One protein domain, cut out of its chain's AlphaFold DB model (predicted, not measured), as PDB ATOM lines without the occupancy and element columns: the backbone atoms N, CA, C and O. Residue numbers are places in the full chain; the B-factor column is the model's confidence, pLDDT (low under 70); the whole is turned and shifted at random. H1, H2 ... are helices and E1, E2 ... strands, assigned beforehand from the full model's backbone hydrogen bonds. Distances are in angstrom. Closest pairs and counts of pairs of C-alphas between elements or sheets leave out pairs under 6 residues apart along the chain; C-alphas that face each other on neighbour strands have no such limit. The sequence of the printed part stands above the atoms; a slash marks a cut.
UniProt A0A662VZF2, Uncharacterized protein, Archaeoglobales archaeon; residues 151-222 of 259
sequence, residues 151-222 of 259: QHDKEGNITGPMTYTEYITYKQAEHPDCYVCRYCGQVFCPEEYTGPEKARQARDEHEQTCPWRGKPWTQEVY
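AT A GLANCE: This is residues 151 to 222 of the 259 residues of an uncharacterized protein of Archaeoglobales archaeon (UniProt A0A662VZF2). This is a flat, loosely built piece in which a looped stretch, residues 175 to 195, folds back on itself as a small hairpin between two helices, H1 and H2, which do not reach each other and run in nearly opposite directions. At the end of H1 where the chain enters it, the short strand E1 folds back toward residues 151 to 152, and residues 153 to 158 stick out from the body; beyond the far end of H2 a link leads away to the one-turn helix H3. The printed part has 72 residues with one named strand and three named helices, in the order E1, H1, H2, H3; E1 pairs with no named strand. The class is mostly helix, with 29 of the 34 residues in named elements in helices, and these 34 are under half of the printed residues. The whole is only just compact, close to loose, with a radius of gyration of the C-alphas of 13.4 A, and the C-alphas span 37 by 32 by 15 A along their three main axes.

IN THESE COORDINATES: The printed part begins at Gln 151, with its C-alpha at (-33.039, 2.838, -9.990). Strand E1 is residues 158 to 162, Ile 158 to Met 162. Helix H1 is residues 164 to 174, Tyr 164 to Glu 174, and measures 15.3 A from first to last C-alpha. It begins with C-alpha 164 at (-41.624, -2.828, -5.542) and ends with C-alpha 174 at (-30.817, 6.124, 0.583), with x, y and z each larger at its end. Helix H2, the longest by residues, is residues 196 to 209, Pro 196 to Thr 209, and measures 20.2 A. It runs from C-alpha 196 at (-38.612, 12.000, 14.644) to C-alpha 209 at (-54.676, 8.605, 2.829), with x, y and z each smaller at its end. Helix H3 is residues 218 to 221, Thr 218 to Val 221, and C-alpha 221 is at (-49.570, -5.016, -14.024).

HOW THE PARTS SIT: Residues 151 to 152 pair with residues 158 to 160 of E1, antiparallel. E1 and H1 meet only through their link, the single residue Thr 163, and this link is tight. E1 is apart from H2 and from H3. H1 and H2 are apart. The long link of 21 residues joins them, and in it residues 179 to 180 pair with residues 187 to 188, antiparallel. H2 and H3 are apart too, with a short link of 8 residues. H1 and H3 are apart, and H1, H2 and H3 each touch no helix. In the backbones of H1 and H2 every O i to N i+4 pair is within hydrogen-bond range. H3, with four residues, is too short for such a pair, and its one O i to N i+3 pair is not within range.

THE WHOLE: The outline is flat. The two C-alphas farthest apart are those of Thr 194 and Tyr 222, at 40.7 A, while the first and last printed C-alphas, of Gln 151 and Tyr 222, are 21.8 A apart. Residues 153 to 158 stand free. The printed part has no cut, and its one long link between named elements is that from H1 to H2. The C-alphas of residues 175 to 195, which hold no named element, lie 2 to 19 A from the mean of the C-alphas. The mean pLDDT of the printed part is 76.3. In this predicted model 25 printed residues are under 70: residues 151 to 165, residue 212 and residues 214 to 222. The mean is 60 in E1, 77 in H1, 91 in H2 and 44 in H3.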
ATOM      1  N   GLN A 151     -34.187   2.256 -10.646       62.12
ATOM      2  CA  GLN A 151     -33.039   2.838  -9.990       62.12
ATOM      3  C   GLN A 151     -32.632   4.084 -10.769       62.12
ATOM      4  O   GLN A 151     -32.644   4.074 -12.003       62.12
ATOM      5  N   HIS A 152     -32.305   5.149 -10.045       64.38
ATOM      6  CA  HIS A 152     -31.745   6.356 -10.626       64.38
ATOM      7  C   HIS A 152     -30.299   6.515 -10.158       64.38
ATOM      8  O   HIS A 152     -29.987   6.197  -9.009       64.38
ATOM      9  N   ASP A 153     -29.416   6.982 -11.037       69.00
ATOM     10  CA  ASP A 153     -28.117   7.503 -10.610       69.00
ATOM     11  C   ASP A 153     -28.279   8.882  -9.937       69.00
ATOM     12  O   ASP A 153     -29.384   9.426  -9.826       69.00
ATOM     13  N   LYS A 154     -27.173   9.454  -9.448       65.81
ATOM     14  CA  LYS A 154     -27.184  10.750  -8.747       65.81
ATOM     15  C   LYS A 154     -27.559  11.909  -9.674       65.81
ATOM     16  O   LYS A 154     -27.950  12.976  -9.206       65.81
ATOM     17  N   GLU A 155     -27.451  11.687 -10.974       66.00
ATOM     18  CA  GLU A 155     -27.758  12.603 -12.060       66.00
ATOM     19  C   GLU A 155     -29.218  12.465 -12.542       66.00
ATOM     20  O   GLU A 155     -29.680  13.265 -13.357       66.00
ATOM     21  N   GLY A 156     -29.970  11.496 -12.004       58.62
ATOM     22  CA  GLY A 156     -31.385  11.262 -12.283       58.62
ATOM     23  C   GLY A 156     -31.666  10.317 -13.456       58.62
ATOM     24  O   GLY A 156     -32.836  10.094 -13.787       58.62
ATOM     25  N   ASN A 157     -30.645   9.723 -14.076       64.38
ATOM     26  CA  ASN A 157     -30.807   8.778 -15.179       64.38
ATOM     27  C   ASN A 157     -31.265   7.411 -14.675       64.38
ATOM     28  O   ASN A 157     -30.830   6.938 -13.632       64.38
ATOM     29  N   ILE A 158     -32.120   6.751 -15.455       63.31
ATOM     30  CA  ILE A 158     -32.622   5.403 -15.161       63.31
ATOM     31  C   ILE A 158     -31.503   4.378 -15.388       63.31
ATOM     32  O   ILE A 158     -31.036   4.222 -16.516       63.31
ATOM     33  N   THR A 159     -31.107   3.649 -14.344       62.44
ATOM     34  CA  THR A 159     -30.031   2.644 -14.403       62.44
ATOM     35  C   THR A 159     -30.536   1.203 -14.467       62.44
ATOM     36  O   THR A 159     -29.809   0.323 -14.921       62.44
ATOM     37  N   GLY A 160     -31.788   0.940 -14.088       54.34
ATOM     38  CA  GLY A 160     -32.378  -0.389 -14.238       54.34
ATOM     39  C   GLY A 160     -33.749  -0.541 -13.581       54.34
ATOM     40  O   GLY A 160     -34.118   0.282 -12.743       54.34
ATOM     41  N   PRO A 161     -34.528  -1.562 -13.976       56.69
ATOM     42  CA  PRO A 161     -35.802  -1.880 -13.342       56.69
ATOM     43  C   PRO A 161     -35.592  -2.516 -11.959       56.69
ATOM     44  O   PRO A 161     -34.653  -3.279 -11.754       56.69
ATOM     45  N   MET A 162     -36.510  -2.244 -11.038       62.78
ATOM     46  CA  MET A 162     -36.598  -2.835  -9.707       62.78
ATOM     47  C   MET A 162     -38.017  -3.341  -9.441       62.78
ATOM     48  O   MET A 162     -39.011  -2.810  -9.947       62.78
ATOM     49  N   THR A 163     -38.127  -4.363  -8.601       61.75
ATOM     50  CA  THR A 163     -39.399  -4.745  -7.987       61.75
ATOM     51  C   THR A 163     -39.822  -3.713  -6.941       61.75
ATOM     52  O   THR A 163     -39.020  -2.926  -6.436       61.75
ATOM     53  N   TYR A 164     -41.101  -3.731  -6.567       66.62
ATOM     54  CA  TYR A 164     -41.624  -2.828  -5.542       66.62
ATOM     55  C   TYR A 164     -40.872  -2.925  -4.207       66.62
ATOM     56  O   TYR A 164     -40.513  -1.919  -3.597       66.62
ATOM     57  N   THR A 165     -40.605  -4.153  -3.765       64.81
ATOM     58  CA  THR A 165     -39.902  -4.418  -2.508       64.81
ATOM     59  C   THR A 165     -38.465  -3.908  -2.558       64.81
ATOM     60  O   THR A 165     -37.995  -3.306  -1.592       64.81
ATOM     61  N   GLU A 166     -37.784  -4.092  -3.692       70.44
ATOM     62  CA  GLU A 166     -36.435  -3.561  -3.916       70.44
ATOM     63  C   GLU A 166     -36.436  -2.035  -3.902       70.44
ATOM     64  O   GLU A 166     -35.576  -1.443  -3.263       70.44
ATOM     65  N   TYR A 167     -37.441  -1.389  -4.494       74.88
ATOM     66  CA  TYR A 167     -37.555   0.069  -4.496       74.88
ATOM     67  C   TYR A 167     -37.751   0.672  -3.107       74.88
ATOM     68  O   TYR A 167     -37.079   1.639  -2.755       74.88
ATOM     69  N   ILE A 168     -38.651   0.106  -2.298       76.88
ATOM     70  CA  ILE A 168     -38.858   0.578  -0.922       76.88
ATOM     71  C   ILE A 168     -37.593   0.356  -0.089       76.88
ATOM     72  O   ILE A 168     -37.193   1.239   0.667       76.88
ATOM     73  N   THR A 169     -36.921  -0.783  -0.277       78.56
ATOM     74  CA  THR A 169     -35.647  -1.085   0.396       78.56
ATOM     75  C   THR A 169     -34.549  -0.114  -0.034       78.56
ATOM     76  O   THR A 169     -33.827   0.409   0.809       78.56
ATOM     77  N   TYR A 170     -34.458   0.183  -1.331       81.62
ATOM     78  CA  TYR A 170     -33.526   1.151  -1.901       81.62
ATOM     79  C   TYR A 170     -33.769   2.554  -1.341       81.62
ATOM     80  O   TYR A 170     -32.838   3.190  -0.857       81.62
ATOM     81  N   LYS A 171     -35.025   3.012  -1.307       81.00
ATOM     82  CA  LYS A 171     -35.389   4.317  -0.738       81.00
ATOM     83  C   LYS A 171     -35.096   4.411   0.755       81.00
ATOM     84  O   LYS A 171     -34.628   5.447   1.215       81.00
ATOM     85  N   GLN A 172     -35.323   3.331   1.501       83.19
ATOM     86  CA  GLN A 172     -34.965   3.263   2.917       83.19
ATOM     87  C   GLN A 172     -33.440   3.254   3.123       83.19
ATOM     88  O   GLN A 172     -32.960   3.807   4.107       83.19
ATOM     89  N   ALA A 173     -32.677   2.658   2.202       84.19
ATOM     90  CA  ALA A 173     -31.215   2.649   2.241       84.19
ATOM     91  C   ALA A 173     -30.598   4.004   1.846       84.19
ATOM     92  O   ALA A 173     -29.578   4.386   2.414       84.19
ATOM     93  N   GLU A 174     -31.212   4.745   0.916       83.00
ATOM     94  CA  GLU A 174     -30.817   6.124   0.583       83.00
ATOM     95  C   GLU A 174     -31.066   7.097   1.747       83.00
ATOM     96  O   GLU A 174     -30.328   8.068   1.904       83.00
ATOM     97  N   HIS A 175     -32.086   6.830   2.570       85.38
ATOM     98  CA  HIS A 175     -32.520   7.703   3.660       85.38
ATOM     99  C   HIS A 175     -32.670   6.929   4.988       85.38
ATOM    100  O   HIS A 175     -33.794   6.734   5.462       85.38
ATOM    101  N   PRO A 176     -31.557   6.484   5.607       85.50
ATOM    102  CA  PRO A 176     -31.587   5.583   6.764       85.50
ATOM    103  C   PRO A 176     -32.253   6.196   8.004       85.50
ATOM    104  O   PRO A 176     -32.915   5.481   8.753       85.50
ATOM    105  N   ASP A 177     -32.134   7.514   8.181       89.31
ATOM    106  CA  ASP A 177     -32.690   8.250   9.325       89.31
ATOM    107  C   ASP A 177     -34.110   8.790   9.069       89.31
ATOM    108  O   ASP A 177     -34.694   9.460   9.924       89.31
ATOM    109  N   CYS A 178     -34.688   8.500   7.899       91.44
ATOM    110  CA  CYS A 178     -36.016   8.960   7.510       91.44
ATOM    111  C   CYS A 178     -37.037   7.815   7.485       91.44
ATOM    112  O   CYS A 178     -36.711   6.632   7.371       91.44
ATOM    113  N   TYR A 179     -38.317   8.176   7.560       90.50
ATOM    114  CA  TYR A 179     -39.420   7.228   7.441       90.50
ATOM    115  C   TYR A 179     -39.925   7.195   6.003       90.50
ATOM    116  O   TYR A 179     -40.227   8.239   5.436       90.50
ATOM    117  N   VAL A 180     -40.061   6.009   5.415       87.94
ATOM    118  CA  VAL A 180     -40.550   5.850   4.039       87.94
ATOM    119  C   VAL A 180     -41.958   5.255   4.040       87.94
ATOM    120  O   VAL A 180     -42.231   4.279   4.739       87.94
ATOM    121  N   CYS A 181     -42.871   5.836   3.260       86.56
ATOM    122  CA  CYS A 181     -44.220   5.303   3.067       86.56
ATOM    123  C   CYS A 181     -44.173   3.944   2.361       86.56
ATOM    124  O   CYS A 181     -43.658   3.823   1.246       86.56
ATOM    125  N   ARG A 182     -44.815   2.938   2.963       80.50
ATOM    126  CA  ARG A 182     -44.858   1.550   2.472       80.50
ATOM    127  C   ARG A 182     -45.738   1.311   1.249       80.50
ATOM    128  O   ARG A 182     -45.906   0.145   0.889       80.50
ATOM    129  N   TYR A 183     -46.320   2.348   0.643       76.56
ATOM    130  CA  TYR A 183     -47.186   2.238  -0.545       76.56
ATOM    131  C   TYR A 183     -46.661   3.012  -1.764       76.56
ATOM    132  O   TYR A 183     -46.813   2.562  -2.900       76.56
ATOM    133  N   CYS A 184     -46.046   4.177  -1.547       76.75
ATOM    134  CA  CYS A 184     -45.575   5.056  -2.624       76.75
ATOM    135  C   CYS A 184     -44.071   5.360  -2.569       76.75
ATOM    136  O   CYS A 184     -43.536   5.940  -3.513       76.75
ATOM    137  N   GLY A 185     -43.381   4.998  -1.481       80.69
ATOM    138  CA  GLY A 185     -41.960   5.293  -1.291       80.69
ATOM    139  C   GLY A 185     -41.633   6.761  -1.000       80.69
ATOM    140  O   GLY A 185     -40.470   7.142  -1.094       80.69
ATOM    141  N   GLN A 186     -42.624   7.596  -0.662       84.94
ATOM    142  CA  GLN A 186     -42.384   8.971  -0.210       84.94
ATOM    143  C   GLN A 186     -41.606   8.970   1.111       84.94
ATOM    144  O   GLN A 186     -41.933   8.202   2.018       84.94
ATOM    145  N   VAL A 187     -40.593   9.831   1.208       88.81
ATOM    146  CA  VAL A 187     -39.680   9.928   2.354       88.81
ATOM    147  C   VAL A 187     -40.099  11.078   3.272       88.81
ATOM    148  O   VAL A 187     -40.492  12.140   2.801       88.81
ATOM    149  N   PHE A 188     -40.019  10.850   4.582       92.12
ATOM    150  CA  PHE A 188     -40.377  11.782   5.647       92.12
ATOM    151  C   PHE A 188     -39.208  11.871   6.632       92.12
ATOM    152  O   PHE A 188     -39.022  10.983   7.472       92.12
ATOM    153  N   CYS A 189     -38.391  12.916   6.508       92.62
ATOM    154  CA  CYS A 189     -37.171  13.071   7.297       92.62
ATOM    155  C   CYS A 189     -37.412  13.885   8.586       92.62
ATOM    156  O   CYS A 189     -38.080  14.918   8.534       92.62
ATOM    157  N   PRO A 190     -36.861  13.482   9.750       90.62
ATOM    158  CA  PRO A 190     -37.007  14.206  11.022       90.62
ATOM    159  C   PRO A 190     -36.651  15.697  10.958       90.62
ATOM    160  O   PRO A 190     -37.267  16.509  11.649       90.62
ATOM    161  N   GLU A 191     -35.680  16.049  10.118       89.88
ATOM    162  CA  GLU A 191     -35.190  17.414   9.897       89.88
ATOM    163  C   GLU A 191     -36.281  18.340   9.343       89.88
ATOM    164  O   GLU A 191     -36.413  19.478   9.788       89.88
ATOM    165  N   GLU A 192     -37.118  17.836   8.434       89.06
ATOM    166  CA  GLU A 192     -38.204  18.597   7.806       89.06
ATOM    167  C   GLU A 192     -39.410  18.762   8.740       89.06
ATOM    168  O   GLU A 192     -40.131  19.757   8.674       89.06
ATOM    169  N   TYR A 193     -39.624  17.801   9.643       87.62
ATOM    170  CA  TYR A 193     -40.821  17.731  10.486       87.62
ATOM    171  C   TYR A 193     -40.567  18.126  11.943       87.62
ATOM    172  O   TYR A 193     -41.417  17.897  12.800       87.62
ATOM    173  N   THR A 194     -39.453  18.794  12.257       90.25
ATOM    174  CA  THR A 194     -39.101  19.246  13.623       90.25
ATOM    175  C   THR A 194     -39.006  18.102  14.646       90.25
ATOM    176  O   THR A 194     -39.409  18.253  15.799       90.25
ATOM    177  N   GLY A 195     -38.484  16.950  14.222       90.75
ATOM    178  CA  GLY A 195     -38.205  15.800  15.083       90.75
ATOM    179  C   GLY A 195     -38.757  14.466  14.562       90.75
ATOM    180  O   GLY A 195     -39.616  14.431  13.675       90.75
ATOM    181  N   PRO A 196     -38.283  13.341  15.127       90.12
ATOM    182  CA  PRO A 196     -38.612  12.000  14.644       90.12
ATOM    183  C   PRO A 196     -40.085  11.630  14.853       90.12
ATOM    184  O   PRO A 196     -40.683  10.981  13.999       90.12
ATOM    185  N   GLU A 197     -40.706  12.081  15.947       92.81
ATOM    186  CA  GLU A 197     -42.111  11.769  16.250       92.81
ATOM    187  C   GLU A 197     -43.074  12.376  15.227       92.81
ATOM    188  O   GLU A 197     -43.975  11.696  14.742       92.81
ATOM    189  N   LYS A 198     -42.843  13.631  14.834       92.06
ATOM    190  CA  LYS A 198     -43.672  14.321  13.843       92.06
ATOM    191  C   LYS A 198     -43.440  13.803  12.425       92.06
ATOM    192  O   LYS A 198     -44.406  13.662  11.683       92.06
ATOM    193  N   ALA A 199     -42.200  13.458  12.059       91.62
ATOM    194  CA  ALA A 199     -41.920  12.804  10.775       91.62
ATOM    195  C   ALA A 199     -42.619  11.442  10.679       91.62
ATOM    196  O   ALA A 199     -43.229  11.108   9.662       91.62
ATOM    197  N   ARG A 200     -42.588  10.669  11.770       92.62
ATOM    198  CA  ARG A 200     -43.310   9.402  11.873       92.62
ATOM    199  C   ARG A 200     -44.819   9.601  11.742       92.62
ATOM    200  O   ARG A 200     -45.438   8.881  10.964       92.62
ATOM    201  N   GLN A 201     -45.385  10.568  12.462       94.62
ATOM    202  CA  GLN A 201     -46.814  10.866  12.414       94.62
ATOM    203  C   GLN A 201     -47.259  11.302  11.011       94.62
ATOM    204  O   GLN A 201     -48.241  10.776  10.500       94.62
ATOM    205  N   ALA A 202     -46.502  12.182  10.349       91.31
ATOM    206  CA  ALA A 202     -46.790  12.614   8.981       91.31
ATOM    207  C   ALA A 202     -46.776  11.441   7.986       91.31
ATOM    208  O   ALA A 202     -47.638  11.350   7.110       91.31
ATOM    209  N   ARG A 203     -45.838  10.501   8.151       93.62
ATOM    210  CA  ARG A 203     -45.802   9.267   7.359       93.62
ATOM    211  C   ARG A 203     -47.009   8.373   7.641       93.62
ATOM    212  O   ARG A 203     -47.591   7.861   6.692       93.62
ATOM    213  N   ASP A 204     -47.397   8.191   8.903       93.25
ATOM    214  CA  ASP A 204     -48.561   7.377   9.283       93.25
ATOM    215  C   ASP A 204     -49.882   7.989   8.751       93.25
ATOM    216  O   ASP A 204     -50.733   7.270   8.224       93.25
ATOM    217  N   GLU A 205     -50.047   9.314   8.815       93.31
ATOM    218  CA  GLU A 205     -51.199  10.043   8.250       93.31
ATOM    219  C   GLU A 205     -51.238   9.956   6.716       93.31
ATOM    220  O   GLU A 205     -52.292   9.713   6.112       93.31
ATOM    221  N   HIS A 206     -50.075  10.082   6.071       89.69
ATOM    222  CA  HIS A 206     -49.953   9.881   4.633       89.69
ATOM    223  C   HIS A 206     -50.288   8.440   4.240       89.69
ATOM    224  O   HIS A 206     -51.039   8.227   3.296       89.69
ATOM    225  N   GLU A 207     -49.789   7.433   4.962       89.62
ATOM    226  CA  GLU A 207     -50.102   6.026   4.693       89.62
ATOM    227  C   GLU A 207     -51.607   5.757   4.758       89.62
ATOM    228  O   GLU A 207     -52.119   4.981   3.953       89.62
ATOM    229  N   GLN A 208     -52.335   6.428   5.657       89.44
ATOM    230  CA  GLN A 208     -53.783   6.267   5.765       89.44
ATOM    231  C   GLN A 208     -54.547   6.800   4.551       89.44
ATOM    232  O   GLN A 208     -55.554   6.196   4.168       89.44
ATOM    233  N   THR A 209     -54.059   7.889   3.958       86.62
ATOM    234  CA  THR A 209     -54.676   8.605   2.829       86.62
ATOM    235  C   THR A 209     -53.993   8.326   1.488       86.62
ATOM    236  O   THR A 209     -54.392   8.874   0.460       86.62
ATOM    237  N   CYS A 210     -52.982   7.456   1.475       80.06
ATOM    238  CA  CYS A 210     -52.168   7.198   0.301       80.06
ATOM    239  C   CYS A 210     -53.037   6.614  -0.827       80.06
ATOM    240  O   CYS A 210     -53.645   5.554  -0.634       80.06
ATOM    241  N   PRO A 211     -53.049   7.220  -2.031       70.56
ATOM    242  CA  PRO A 211     -53.797   6.700  -3.181       70.56
ATOM    243  C   PRO A 211     -53.429   5.251  -3.537       70.56
ATOM    244  O   PRO A 211     -54.240   4.505  -4.081       70.56
ATOM    245  N   TRP A 212     -52.209   4.844  -3.179       69.62
ATOM    246  CA  TRP A 212     -51.626   3.532  -3.447       69.62
ATOM    247  C   TRP A 212     -51.975   2.468  -2.393       69.62
ATOM    248  O   TRP A 212     -51.678   1.291  -2.585       69.62
ATOM    249  N   ARG A 213     -52.641   2.838  -1.289       71.19
ATOM    250  CA  ARG A 213     -53.056   1.898  -0.230       71.19
ATOM    251  C   ARG A 213     -54.122   0.907  -0.712       71.19
ATOM    252  O   ARG A 213     -54.087  -0.261  -0.338       71.19
ATOM    253  N   GLY A 214     -55.076   1.380  -1.517       58.97
ATOM    254  CA  GLY A 214     -56.190   0.581  -2.054       58.97
ATOM    255  C   GLY A 214     -55.917  -0.059  -3.418       58.97
ATOM    256  O   GLY A 214     -56.724  -0.853  -3.890       58.97
ATOM    257  N   LYS A 215     -54.789   0.287  -4.042       59.84
ATOM    258  CA  LYS A 215     -54.343  -0.222  -5.338       59.84
ATOM    259  C   LYS A 215     -52.878  -0.649  -5.218       59.84
ATOM    260  O   LYS A 215     -51.994   0.142  -5.553       59.84
ATOM    261  N   PRO A 216     -52.581  -1.853  -4.699       51.53
ATOM    262  CA  PRO A 216     -51.212  -2.343  -4.726       51.53
ATOM    263  C   PRO A 216     -50.731  -2.368  -6.182       51.53
ATOM    264  O   PRO A 216     -51.458  -2.807  -7.072       51.53
ATOM    265  N   TRP A 217     -49.498  -1.916  -6.424       52.12
ATOM    266  CA  TRP A 217     -48.867  -1.821  -7.750       52.12
ATOM    267  C   TRP A 217     -48.915  -3.122  -8.572       52.12
ATOM    268  O   TRP A 217     -48.766  -3.108  -9.788       52.12
ATOM    269  N   THR A 218     -49.154  -4.258  -7.918       47.81
ATOM    270  CA  THR A 218     -49.303  -5.569  -8.548       47.81
ATOM    271  C   THR A 218     -50.665  -5.795  -9.215       47.81
ATOM    272  O   THR A 218     -50.762  -6.682 -10.058       47.81
ATOM    273  N   GLN A 219     -51.715  -5.029  -8.891       40.94
ATOM    274  CA  GLN A 219     -53.065  -5.287  -9.413       40.94
ATOM    275  C   GLN A 219     -53.283  -4.818 -10.856       40.94
ATOM    276  O   GLN A 219     -54.057  -5.448 -11.569       40.94
ATOM    277  N   GLU A 220     -52.607  -3.758 -11.307       42.88
ATOM    278  CA  GLU A 220     -52.771  -3.250 -12.680       42.88
ATOM    279  C   GLU A 220     -51.762  -3.887 -13.661       42.88
ATOM    280  O   GLU A 220     -52.089  -4.079 -14.828       42.88
ATOM    281  N   VAL A 221     -50.583  -4.322 -13.192       43.66
ATOM    282  CA  VAL A 221     -49.570  -5.016 -14.024       43.66
ATOM    283  C   VAL A 221     -49.969  -6.464 -14.338       43.66
ATOM    284  O   VAL A 221     -49.632  -6.986 -15.399       43.66
ATOM    285  N   TYR A 222     -50.728  -7.101 -13.441       41.06
ATOM    286  CA  TYR A 222     -51.319  -8.428 -13.643       41.06
ATOM    287  C   TYR A 222     -52.835  -8.371 -13.815       41.06
ATOM    288  O   TYR A 222     -53.512  -9.379 -13.590       41.06
TER     289      TYR A 222